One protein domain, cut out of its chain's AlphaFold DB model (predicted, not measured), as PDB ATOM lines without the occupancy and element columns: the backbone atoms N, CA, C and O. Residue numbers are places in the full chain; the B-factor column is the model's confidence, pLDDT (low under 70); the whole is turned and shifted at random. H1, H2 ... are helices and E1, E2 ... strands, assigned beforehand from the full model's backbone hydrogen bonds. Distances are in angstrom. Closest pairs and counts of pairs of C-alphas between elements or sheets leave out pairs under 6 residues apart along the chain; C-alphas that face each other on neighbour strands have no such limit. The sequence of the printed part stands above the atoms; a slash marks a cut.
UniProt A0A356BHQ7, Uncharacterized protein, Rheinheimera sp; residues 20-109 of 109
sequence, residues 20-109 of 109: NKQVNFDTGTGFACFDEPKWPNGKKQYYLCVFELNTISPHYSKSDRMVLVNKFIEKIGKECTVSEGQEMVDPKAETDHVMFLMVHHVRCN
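Overview. This is residues 20 to 109 of the 109 residues of an uncharacterized protein of Rheinheimera sp (UniProt A0A356BHQ7). A twisted antiparallel sheet of four strands has its one helix, H1, over one face, while the other face holds no named helix: two layers, a helix layer on a sheet layer. The long hairpin of E3 and E4 makes one side of the sheet, the shorter hairpin of E1 and E2 the other, and the stretch before E1 folds back beside that strand. The printed part has 90 residues with four named strands and one named helix, in the order E1, E2, H1, E3, E4; the sheet's order is E1, E2, E4, E3, and the class is mixed, helices and strands. The whole is compact, with a radius of gyration of the C-alphas of 13.9 A and spans of 41 by 30 by 21 A.

Along the chain. Start with the sheet: find C-alpha 31 at (176.499, 120.125, 227.829), where E1 begins, residues 31 to 35. E2 is residues 45 to 52, 23.3 A long. E3, residues 80 to 89, measures 26.0 A from first to last C-alpha and bends by 54 degrees at residue 86. E4, residues 99 to 108, is 27.9 A long and ends at C-alpha 108, (189.182, 124.452, 213.525). For H1, residues 62 to 76, look from C-alpha 62 at (187.516, 114.938, 231.897) along 21.2 A to C-alpha 76.

Arrangement. Look first at the inner strands E2 and E4, antiparallel at 156 degrees, where N 49 and O 104 are 2.9 A apart, within hydrogen-bond range. The edge strand E1 forms a hairpin with E2, antiparallel at 159 degrees, with N 34 and O 48 at 2.8 A. The other edge strand, E3, forms a hairpin with E4, also at 159 degrees, with N 83 and O 105 at 2.9 A. E1 and E3 are apart. Outside the named strands, residues 25 to 26 pair antiparallel with residues 32 to 33 of E1. H1 is on the sheet at a height of 8.7 A, over E2 and E4, and runs slantwise to the strands, at 37 degrees to E2 on the local plane. The closest C-alphas of H1 and E2 are those of Val 69 and Cys 49, 7.0 A apart. E2, H1 and E3 form a split strand-helix-strand unit, two strands running the same way with E4 between them in the sheet, and its crossover is right-handed. In H1 every O i to N i+4 pair is within hydrogen-bond range.

Size, cuts and confidence. The two C-alphas farthest apart, those of Glu 79 and Glu 94, are 41.8 A from each other. The printed part has no cut and ends at residue 109, the chain's last. The link from H1 to E3 is tight, and those from E1 to E2, E2 to H1 and E3 to E4 are short. The mean pLDDT of the printed part is 75.0; look for values under 70 at residues 20 to 29, 40, 42, 53 to 58 and 88 to 100.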
ATOM      1  N   ASN A  20     174.027 133.018 211.093       45.75
ATOM      2  CA  ASN A  20     174.924 132.186 211.865       45.75
ATOM      3  C   ASN A  20     174.119 130.913 212.066       45.75
ATOM      4  O   ASN A  20     173.158 130.891 212.832       45.75
ATOM      5  N   LYS A  21     174.435 129.887 211.271       45.06
ATOM      6  CA  LYS A  21     174.016 128.520 211.545       45.06
ATOM      7  C   LYS A  21     174.573 128.223 212.924       45.06
ATOM      8  O   LYS A  21     175.715 127.799 213.049       45.06
ATOM      9  N   GLN A  22     173.788 128.528 213.946       46.75
ATOM     10  CA  GLN A  22     174.080 128.161 215.307       46.75
ATOM     11  C   GLN A  22     174.081 126.638 215.281       46.75
ATOM     12  O   GLN A  22     173.033 126.000 215.169       46.75
ATOM     13  N   VAL A  23     175.273 126.046 215.236       50.19
ATOM     14  CA  VAL A  23     175.420 124.605 215.392       50.19
ATOM     15  C   VAL A  23     175.197 124.352 216.874       50.19
ATOM     16  O   VAL A  23     176.148 124.195 217.623       50.19
ATOM     17  N   ASN A  24     173.934 124.382 217.300       54.34
ATOM     18  CA  ASN A  24     173.545 123.929 218.623       54.34
ATOM     19  C   ASN A  24     173.682 122.410 218.604       54.34
ATOM     20  O   ASN A  24     172.807 121.685 218.126       54.34
ATOM     21  N   PHE A  25     174.848 121.934 219.029       60.38
ATOM     22  CA  PHE A  25     175.052 120.527 219.321       60.38
ATOM     23  C   PHE A  25     174.668 120.303 220.778       60.38
ATOM     24  O   PHE A  25     175.510 120.345 221.669       60.38
ATOM     25  N   ASP A  26     173.367 120.147 220.987       60.00
ATOM     26  CA  ASP A  26     172.793 119.735 222.259       60.00
ATOM     27  C   ASP A  26     172.724 118.202 222.263       60.00
ATOM     28  O   ASP A  26     172.084 117.595 221.396       60.00
ATOM     29  N   THR A  27     173.457 117.570 223.177       57.75
ATOM     30  CA  THR A  27     173.415 116.111 223.366       57.75
ATOM     31  C   THR A  27     172.840 115.709 224.719       57.75
ATOM     32  O   THR A  27     173.021 114.558 225.118       57.75
ATOM     33  N   GLY A  28     172.152 116.616 225.421       60.81
ATOM     34  CA  GLY A  28     171.512 116.342 226.707       60.81
ATOM     35  C   GLY A  28     171.867 117.338 227.813       60.81
ATOM     36  O   GLY A  28     172.513 118.359 227.601       60.81
ATOM     37  N   THR A  29     171.420 117.023 229.030       69.94
ATOM     38  CA  THR A  29     171.529 117.890 230.211       69.94
ATOM     39  C   THR A  29     172.980 118.255 230.546       69.94
ATOM     40  O   THR A  29     173.805 117.376 230.781       69.94
ATOM     41  N   GLY A  30     173.269 119.557 230.636       72.00
ATOM     42  CA  GLY A  30     174.530 120.079 231.166       72.00
ATOM     43  C   GLY A  30     175.705 120.121 230.182       72.00
ATOM     44  O   GLY A  30     176.832 120.317 230.635       72.00
ATOM     45  N   PHE A  31     175.480 119.948 228.871       83.50
ATOM     46  CA  PHE A  31     176.499 120.125 227.829       83.50
ATOM     47  C   PHE A  31     175.940 120.791 226.569       83.50
ATOM     48  O   PHE A  31     174.913 120.375 226.038       83.50
ATOM     49  N   ALA A  32     176.674 121.764 226.033       84.81
ATOM     50  CA  ALA A  32     176.368 122.360 224.738       84.81
ATOM     51  C   ALA A  32     177.633 122.879 224.048       84.81
ATOM     52  O   ALA A  32     178.535 123.383 224.711       84.81
ATOM     53  N   CYS A  33     177.679 122.811 222.716       85.75
ATOM     54  CA  CYS A  33     178.690 123.501 221.912       85.75
ATOM     55  C   CYS A  33     178.060 124.609 221.065       85.75
ATOM     56  O   CYS A  33     177.001 124.411 220.468       85.75
ATOM     57  N   PHE A  34     178.746 125.748 220.978       84.81
ATOM     58  CA  PHE A  34     178.307 126.957 220.284       84.81
ATOM     59  C   PHE A  34     179.357 127.424 219.281       84.81
ATOM     60  O   PHE A  34     180.548 127.191 219.470       84.81
ATOM     61  N   ASP A  35     178.921 128.110 218.225       85.94
ATOM     62  CA  ASP A  35     179.832 128.823 217.328       85.94
ATOM     63  C   ASP A  35     180.240 130.163 217.954       85.94
ATOM     64  O   ASP A  35     179.374 130.946 218.355       85.94
ATOM     65  N   GLU A  36     181.542 130.429 218.044       81.56
ATOM     66  CA  GLU A  36     182.035 131.714 218.525       81.56
ATOM     67  C   GLU A  36     182.023 132.755 217.394       81.56
ATOM     68  O   GLU A  36     182.322 132.441 216.234       81.56
ATOM     69  N   PRO A  37     181.721 134.031 217.698       78.38
ATOM     70  CA  PRO A  37     181.771 135.093 216.707       78.38
ATOM     71  C   PRO A  37     183.135 135.140 216.015       78.38
ATOM     72  O   PRO A  37     184.185 135.250 216.653       78.38
ATOM     73  N   LYS A  38     183.128 135.104 214.681       73.69
ATOM     74  CA  LYS A  38     184.356 135.281 213.908       73.69
ATOM     75  C   LYS A  38     184.886 136.692 214.106       73.69
ATOM     76  O   LYS A  38     184.197 137.671 213.828       73.69
ATOM     77  N   TRP A  39     186.149 136.787 214.504       70.75
ATOM     78  CA  TRP A  39     186.871 138.051 214.458       70.75
ATOM     79  C   TRP A  39     186.944 138.555 213.007       70.75
ATOM     80  O   TRP A  39     187.123 137.733 212.105       70.75
ATOM     81  N   PRO A  40     186.877 139.877 212.757       69.31
ATOM     82  CA  PRO A  40     186.804 140.451 211.406       69.31
ATOM     83  C   PRO A  40     187.889 139.970 210.427       69.31
ATOM     84  O   PRO A  40     187.654 139.921 209.225       69.31
ATOM     85  N   ASN A  41     189.057 139.564 210.942       72.38
ATOM     86  CA  ASN A  41     190.197 139.062 210.163       72.38
ATOM     87  C   ASN A  41     190.563 137.597 210.494       72.38
ATOM     88  O   ASN A  41     191.646 137.117 210.148       72.38
ATOM     89  N   GLY A  42     189.692 136.878 211.204       69.94
ATOM     90  CA  GLY A  42     189.922 135.503 211.632       69.94
ATOM     91  C   GLY A  42     189.640 134.507 210.511       69.94
ATOM     92  O   GLY A  42     188.491 134.285 210.147       69.94
ATOM     93  N   LYS A  43     190.685 133.849 209.991       73.25
ATOM     94  CA  LYS A  43     190.524 132.728 209.040       73.25
ATOM     95  C   LYS A  43     190.003 131.447 209.693       73.25
ATOM     96  O   LYS A  43     189.568 130.545 208.993       73.25
ATOM     97  N   LYS A  44     190.096 131.353 211.019       81.56
ATOM     98  CA  LYS A  44     189.793 130.138 211.774       81.56
ATOM     99  C   LYS A  44     188.396 130.191 212.360       81.56
ATOM    100  O   LYS A  44     187.930 131.258 212.756       81.56
ATOM    101  N   GLN A  45     187.759 129.029 212.414       86.44
ATOM    102  CA  GLN A  45     186.483 128.855 213.085       86.44
ATOM    103  C   GLN A  45     186.741 128.473 214.539       86.44
ATOM    104  O   GLN A  45     187.552 127.585 214.806       86.44
ATOM    105  N   TYR A  46     186.059 129.144 215.456       88.75
ATOM    106  CA  TYR A  46     186.151 128.884 216.884       88.75
ATOM    107  C   TYR A  46     184.789 128.413 217.375       88.75
ATOM    108  O   TYR A  46     183.767 128.925 216.928       88.75
ATOM    109  N   TYR A  47     184.784 127.419 218.250       89.56
ATOM    110  CA  TYR A  47     183.590 126.924 218.913       89.56
ATOM    111  C   TYR A  47     183.854 126.828 220.413       89.56
ATOM    112  O   TYR A  47     184.968 126.509 220.832       89.56
ATOM    113  N   LEU A  48     182.814 127.045 221.208       88.44
ATOM    114  CA  LEU A  48     182.858 126.951 222.660       88.44
ATOM    115  C   LEU A  48     181.971 125.797 223.117       88.44
ATOM    116  O   LEU A  48     180.758 125.852 222.938       88.44
ATOM    117  N   CYS A  49     182.565 124.764 223.706       88.75
ATOM    118  CA  CYS A  49     181.841 123.657 224.322       88.75
ATOM    119  C   CYS A  49     181.810 123.834 225.843       88.75
ATOM    120  O   CYS A  49     182.854 123.836 226.488       88.75
ATOM    121  N   VAL A  50     180.620 123.979 226.410       86.81
ATOM    122  CA  VAL A  50     180.366 124.318 227.810       86.81
ATOM    123  C   VAL A  50     179.780 123.116 228.536       86.81
ATOM    124  O   VAL A  50     178.905 122.436 228.001       86.81
ATOM    125  N   PHE A  51     180.239 122.886 229.764       85.06
ATOM    126  CA  PHE A  51     179.691 121.896 230.682       85.06
ATOM    127  C   PHE A  51     179.306 122.563 232.002       85.06
ATOM    128  O   PHE A  51     180.151 123.189 232.648       85.06
ATOM    129  N   GLU A  52     178.054 122.399 232.419       75.50
ATOM    130  CA  GLU A  52     177.590 122.831 233.742       75.50
ATOM    131  C   GLU A  52     178.238 121.961 234.823       75.50
ATOM    132  O   GLU A  52     178.293 120.746 234.651       75.50
ATOM    133  N   LEU A  53     178.723 122.542 235.929       67.19
ATOM    134  CA  LEU A  53     179.292 121.782 237.060       67.19
ATOM    135  C   LEU A  53     178.429 121.794 238.328       67.19
ATOM    136  O   LEU A  53     178.650 120.986 239.228       67.19
ATOM    137  N   ASN A  54     177.441 122.682 238.406       58.38
ATOM    138  CA  ASN A  54     176.743 122.998 239.654       58.38
ATOM    139  C   ASN A  54     175.588 122.064 240.032       58.38
ATOM    140  O   ASN A  54     175.081 122.129 241.147       58.38
ATOM    141  N   THR A  55     175.161 121.204 239.119       54.75
ATOM    142  CA  THR A  55     173.931 120.416 239.231       54.75
ATOM    143  C   THR A  55     174.229 118.953 238.937       54.75
ATOM    144  O   THR A  55     173.713 118.412 237.974       54.75
ATOM    145  N   ILE A  56     175.107 118.311 239.725       56.84
ATOM    146  CA  ILE A  56     175.503 116.895 239.532       56.84
ATOM    147  C   ILE A  56     175.719 116.624 238.037       56.84
ATOM    148  O   ILE A  56     174.997 115.850 237.408       56.84
ATOM    149  N   SER A  57     176.648 117.368 237.434       58.50
ATOM    150  CA  SER A  57     176.932 117.207 236.014       58.50
ATOM    151  C   SER A  57     177.191 115.730 235.725       58.50
ATOM    152  O   SER A  57     178.102 115.159 236.339       58.50
ATOM    153  N   PRO A  58     176.473 115.095 234.782       63.91
ATOM    154  CA  PRO A  58     176.797 113.732 234.371       63.91
ATOM    155  C   PRO A  58     178.190 113.654 233.719       63.91
ATOM    156  O   PRO A  58     178.684 112.568 233.435       63.91
ATOM    157  N   HIS A  59     178.841 114.803 233.492       71.81
ATOM    158  CA  HIS A  59     180.124 114.956 232.812       71.81
ATOM    159  C   HIS A  59     181.222 115.508 233.740       71.81
ATOM    160  O   HIS A  59     182.070 116.312 233.336       71.81
ATOM    161  N   TYR A  60     181.232 115.061 235.000       70.12
ATOM    162  CA  TYR A  60     182.261 115.432 235.979       70.12
ATOM    163  C   TYR A  60     183.672 114.975 235.565       70.12
ATOM    164  O   TYR A  60     184.660 115.669 235.832       70.12
ATOM    165  N   SER A  61     183.795 113.841 234.865       79.44
ATOM    166  CA  SER A  61     185.095 113.339 234.413       79.44
ATOM    167  C   SER A  61     185.582 114.060 233.149       79.44
ATOM    168  O   SER A  61     184.823 114.344 232.223       79.44
ATOM    169  N   LYS A  62     186.889 114.337 233.085       80.75
ATOM    170  CA  LYS A  62     187.516 114.938 231.897       80.75
ATOM    171  C   LYS A  62     187.396 114.047 230.661       80.75
ATOM    172  O   LYS A  62     187.203 114.553 229.558       80.75
ATOM    173  N   SER A  63     187.493 112.733 230.844       85.06
ATOM    174  CA  SER A  63     187.346 111.757 229.765       85.06
ATOM    175  C   SER A  63     185.965 111.828 229.120       85.06
ATOM    176  O   SER A  63     185.885 111.878 227.895       85.06
ATOM    177  N   ASP A  64     184.896 111.918 229.915       84.81
ATOM    178  CA  ASP A  64     183.530 111.960 229.379       84.81
ATOM    179  C   ASP A  64     183.288 113.248 228.589       84.81
ATOM    180  O   ASP A  64     182.724 113.215 227.492       84.81
ATOM    181  N   ARG A  65     183.803 114.378 229.092       87.56
ATOM    182  CA  ARG A  65     183.759 115.658 228.375       87.56
ATOM    183  C   ARG A  65     184.469 115.581 227.029       87.56
ATOM    184  O   ARG A  65     183.904 115.981 226.012       87.56
ATOM    185  N   MET A  66     185.674 115.016 226.995       89.44
ATOM    186  CA  MET A  66     186.436 114.883 225.752       89.44
ATOM    187  C   MET A  66     185.768 113.946 224.740       89.44
ATOM    188  O   MET A  66     185.845 114.212 223.544       89.44
ATOM    189  N   VAL A  67     185.063 112.897 225.181       89.69
ATOM    190  CA  VAL A  67     184.262 112.049 224.279       89.69
ATOM    191  C   VAL A  67     183.167 112.868 223.589       89.69
ATOM    192  O   VAL A  67     182.963 112.729 222.384       89.69
ATOM    193  N   LEU A  68     182.477 113.742 224.325       88.38
ATOM    194  CA  LEU A  68     181.428 114.601 223.767       88.38
ATOM    195  C   LEU A  68     181.986 115.673 222.826       88.38
ATOM    196  O   LEU A  68     181.442 115.878 221.740       88.38
ATOM    197  N   VAL A  69     183.109 116.295 223.191       90.25
ATOM    198  CA  VAL A  69     183.809 117.256 222.326       90.25
ATOM    199  C   VAL A  69     184.290 116.588 221.034       90.25
ATOM    200  O   VAL A  69     184.102 117.141 219.954       90.25
ATOM    201  N   ASN A  70     184.844 115.376 221.101       91.25
ATOM    202  CA  ASN A  70     185.292 114.660 219.906       91.25
ATOM    203  C   ASN A  70     184.121 114.279 218.991       91.25
ATOM    204  O   ASN A  70     184.214 114.485 217.786       91.25
ATOM    205  N   LYS A  71     182.985 113.835 219.548       90.44
ATOM    206  CA  LYS A  71     181.756 113.602 218.764       90.44
ATOM    207  C   LYS A  71     181.277 114.868 218.053       90.44
ATOM    208  O   LYS A  71     180.813 114.804 216.914       90.44
ATOM    209  N   PHE A  72     181.383 116.022 218.711       90.00
ATOM    210  CA  PHE A  72     181.091 117.307 218.084       90.00
ATOM    211  C   PHE A  72     182.047 117.592 216.912       90.00
ATOM    212  O   PHE A  72     181.578 117.916 215.822       90.00
ATOM    213  N   ILE A  73     183.360 117.413 217.108       90.94
ATOM    214  CA  ILE A  73     184.395 117.612 216.075       90.94
ATOM    215  C   ILE A  73     184.166 116.693 214.866       90.94
ATOM    216  O   ILE A  73     184.201 117.146 213.720       90.94
ATOM    217  N   GLU A  74     183.864 115.419 215.109       90.31
ATOM    218  CA  GLU A  74     183.524 114.452 214.062       90.31
ATOM    219  C   GLU A  74     182.302 114.905 213.260       90.31
ATOM    220  O   GLU A  74     182.320 114.883 212.029       90.31
ATOM    221  N   LYS A  75     181.256 115.390 213.940       88.25
ATOM    222  CA  LYS A  75     180.033 115.872 213.285       88.25
ATOM    223  C   LYS A  75     180.272 117.102 212.413       88.25
ATOM    224  O   LYS A  75     179.641 117.223 211.363       88.25
ATOM    225  N   ILE A  76     181.136 118.028 212.834       87.69
ATOM    226  CA  ILE A  76     181.475 119.201 212.011       87.69
ATOM    227  C   ILE A  76     182.439 118.858 210.867       87.69
ATOM    228  O   ILE A  76     182.554 119.655 209.936       87.69
ATOM    229  N   GLY A  77     183.101 117.696 210.913       87.19
ATOM    230  CA  GLY A  77     183.932 117.179 209.828       87.19
ATOM    231  C   GLY A  77     185.174 118.024 209.541       87.19
ATOM    232  O   GLY A  77     185.576 118.144 208.385       87.19
ATOM    233  N   LYS A  78     185.755 118.654 210.570       86.12
ATOM    234  CA  LYS A  78     186.927 119.534 210.449       86.12
ATOM    235  C   LYS A  78     188.091 119.037 211.294       86.12
ATOM    236  O   LYS A  78     187.899 118.398 212.323       86.12
ATOM    237  N   GLU A  79     189.302 119.407 210.888       90.00
ATOM    238  CA  GLU A  79     190.486 119.256 211.727       90.00
ATOM    239  C   GLU A  79     190.521 120.385 212.764       90.00
ATOM    240  O   GLU A  79     190.532 121.571 212.411       90.00
ATOM    241  N   CYS A  80     190.508 120.013 214.045       91.75
ATOM    242  CA  CYS A  80     190.379 120.955 215.150       91.75
ATOM    243  C   CYS A  80     191.378 120.671 216.274       91.75
ATOM    244  O   CYS A  80     191.710 119.528 216.572       91.75
ATOM    245  N   THR A  81     191.808 121.735 216.948       92.69
ATOM    246  CA  THR A  81     192.568 121.688 218.202       92.69
ATOM    247  C   THR A  81     191.667 122.090 219.361       92.69
ATOM    248  O   THR A  81     190.919 123.060 219.230       92.69
ATOM    249  N   VAL A  82     191.771 121.393 220.493       91.62
ATOM    250  CA  VAL A  82     190.952 121.637 221.690       91.62
ATOM    251  C   VAL A  82     191.828 122.160 222.827       91.62
ATOM    252  O   VAL A  82     192.879 121.584 223.104       91.62
ATOM    253  N   SER A  83     191.390 123.218 223.507       89.56
ATOM    254  CA  SER A  83     191.981 123.702 224.762       89.56
ATOM    255  C   SER A  83     190.923 123.800 225.859       89.56
ATOM    256  O   SER A  83     189.809 124.242 225.599       89.56
ATOM    257  N   GLU A  84     191.272 123.401 227.080       87.12
ATOM    258  CA  GLU A  84     190.379 123.420 228.248       87.12
ATOM    259  C   GLU A  84     190.555 124.726 229.037       87.12
ATOM    260  O   GLU A  84     191.673 125.222 229.183       87.12
ATOM    261  N   GLY A  85     189.451 125.256 229.555       78.94
ATOM    262  CA  GLY A  85     189.397 126.403 230.453       78.94
ATOM    263  C   GLY A  85     188.346 126.196 231.543       78.94
ATOM    264  O   GLY A  85     187.458 125.345 231.435       78.94
ATOM    265  N   GLN A  86     188.460 126.973 232.614       73.38
ATOM    266  CA  GLN A  86     187.442 127.069 233.657       73.38
ATOM    267  C   GLN A  86     186.926 128.497 233.683       73.38
ATOM    268  O   GLN A  86     187.714 129.429 233.838       73.38
ATOM    269  N   GLU A  87     185.616 128.654 233.540       70.25
ATOM    270  CA  GLU A  87     184.970 129.956 233.605       70.25
ATOM    271  C   GLU A  87     184.024 129.993 234.799       70.25
ATOM    272  O   GLU A  87     183.157 129.134 234.979       70.25
ATOM    273  N   MET A  88     184.227 130.997 235.647       61.31
ATOM    274  CA  MET A  88     183.302 131.324 236.718       61.31
ATOM    275  C   MET A  88     182.262 132.282 236.149       61.31
ATOM    276  O   MET A  88     182.606 133.376 235.700       61.31
ATOM    277  N   VAL A  89     180.996 131.881 236.171       64.56
ATOM    278  CA  VAL A  89     179.897 132.783 235.843       64.56
ATOM    279  C   VAL A  89     179.515 133.485 237.133       64.56
ATOM    280  O   VAL A  89     178.925 132.879 238.026       64.56
ATOM    281  N   ASP A  90     179.907 134.754 237.238       53.53
ATOM    282  CA  ASP A  90     179.519 135.611 238.355       53.53
ATOM    283  C   ASP A  90     177.988 135.780 238.329       53.53
ATOM    284  O   ASP A  90     177.448 136.320 237.349       53.53
ATOM    285  N   PRO A  91     177.251 135.250 239.323       54.41
ATOM    286  CA  PRO A  91     175.804 135.325 239.315       54.41
ATOM    287  C   PRO A  91     175.394 136.790 239.449       54.41
ATOM    288  O   PRO A  91     175.622 137.440 240.469       54.41
ATOM    289  N   LYS A  92     174.734 137.337 238.424       49.69
ATOM    290  CA  LYS A  92     174.068 138.628 238.582       49.69
ATOM    291  C   LYS A  92     172.933 138.490 239.608       49.69
ATOM    292  O   LYS A  92     171.861 137.977 239.313       49.69
ATOM    293  N   ALA A  93     173.220 139.033 240.785       49.69
ATOM    294  CA  ALA A  93     172.347 139.723 241.730       49.69
ATOM    295  C   ALA A  93     171.396 138.959 242.675       49.69
ATOM    296  O   ALA A  93     171.080 139.567 243.690       49.69
ATOM    297  N   GLU A  94     170.962 137.707 242.468       46.44
ATOM    298  CA  GLU A  94     169.922 137.138 243.378       46.44
ATOM    299  C   GLU A  94     170.007 135.636 243.722       46.44
ATOM    300  O   GLU A  94     169.067 135.090 244.292       46.44
ATOM    301  N   THR A  95     171.104 134.930 243.433       48.19
ATOM    302  CA  THR A  95     171.205 133.500 243.801       48.19
ATOM    303  C   THR A  95     172.524 133.186 244.502       48.19
ATOM    304  O   THR A  95     173.596 133.431 243.958       48.19
ATOM    305  N   ASP A  96     172.436 132.619 245.710       48.72
ATOM    306  CA  ASP A  96     173.539 132.249 246.620       48.72
ATOM    307  C   ASP A  96     174.456 131.116 246.090       48.72
ATOM    308  O   ASP A  96     175.105 130.394 246.854       48.72
ATOM    309  N   HIS A  97     174.513 130.905 244.774       53.78
ATOM    310  CA  HIS A  97     175.202 129.783 244.144       53.78
ATOM    311  C   HIS A  97     176.066 130.266 242.972       53.78
ATOM    312  O   HIS A  97     175.573 130.536 241.880       53.78
ATOM    313  N   VAL A  98     177.382 130.341 243.197       57.16
ATOM    314  CA  VAL A  98     178.384 130.597 242.147       57.16
ATOM    315  C   VAL A  98     178.340 129.463 241.132       57.16
ATOM    316  O   VAL A  98     178.561 128.320 241.525       57.16
ATOM    317  N   MET A  99     178.084 129.758 239.853       63.44
ATOM    318  CA  MET A  99     178.085 128.758 238.782       63.44
ATOM    319  C   MET A  99     179.471 128.590 238.171       63.44
ATOM    320  O   MET A  99     180.035 129.529 237.614       63.44
ATOM    321  N   PHE A 100     180.006 127.370 238.253       67.62
ATOM    322  CA  PHE A 100     181.236 126.995 237.567       67.62
ATOM    323  C   PHE A 100     180.901 126.273 236.264       67.62
ATOM    324  O   PHE A 100     180.108 125.327 236.242       67.62
ATOM    325  N   LEU A 101     181.534 126.709 235.181       75.44
ATOM    326  CA  LEU A 101     181.468 126.060 233.883       75.44
ATOM    327  C   LEU A 101     182.855 125.519 233.525       75.44
ATOM    328  O   LEU A 101     183.861 126.224 233.643       75.44
ATOM    329  N   MET A 102     182.920 124.271 233.054       83.94
ATOM    330  CA  MET A 102     184.093 123.822 232.296       83.94
ATOM    331  C   MET A 102     183.873 124.197 230.843       83.94
ATOM    332  O   MET A 102     182.859 123.820 230.255       83.94
ATOM    333  N   VAL A 103     184.846 124.870 230.246       87.38
ATOM    334  CA  VAL A 103     184.799 125.241 228.836       87.38
ATOM    335  C   VAL A 103     185.893 124.517 228.062       87.38
ATOM    336  O   VAL A 103     187.004 124.309 228.546       87.38
ATOM    337  N   HIS A 104     185.574 124.088 226.849       88.19
ATOM    338  CA  HIS A 104     186.533 123.589 225.875       88.19
ATOM    339  C   HIS A 104     186.439 124.480 224.641       88.19
ATOM    340  O   HIS A 104     185.429 124.472 223.937       88.19
ATOM    341  N   HIS A 105     187.498 125.238 224.376       88.38
ATOM    342  CA  HIS A 105     187.624 126.010 223.147       88.38
ATOM    343  C   HIS A 105     188.106 125.083 222.036       88.38
ATOM    344  O   HIS A 105     189.166 124.460 222.140       88.38
ATOM    345  N   VAL A 106     187.333 125.001 220.962       89.62
ATOM    346  CA  VAL A 106     187.617 124.171 219.796       89.62
ATOM    347  C   VAL A 106     187.942 125.091 218.628       89.62
ATOM    348  O   VAL A 106     187.103 125.840 218.139       89.62
ATOM    349  N   ARG A 107     189.185 125.035 218.160       90.81
ATOM    350  CA  ARG A 107     189.688 125.844 217.050       90.81
ATOM    351  C   ARG A 107     189.880 124.962 215.829       90.81
ATOM    352  O   ARG A 107     190.732 124.082 215.858       90.81
ATOM    353  N   CYS A 108     189.154 125.238 214.755       89.94
ATOM    354  CA  CYS A 108     189.182 124.452 213.525       89.94
ATOM    355  C   CYS A 108     189.769 125.239 212.349       89.94
ATOM    356  O   CYS A 108     189.652 126.474 212.292       89.94
ATOM    357  N   ASN A 109     190.397 124.507 211.425       83.00
ATOM    358  CA  ASN A 109     190.920 125.038 210.164       83.00
ATOM    359  C   ASN A 109     189.839 125.141 209.076       83.00
ATOM    360  O   ASN A 109     188.823 124.408 209.150       83.00
TER     361      ASN A 109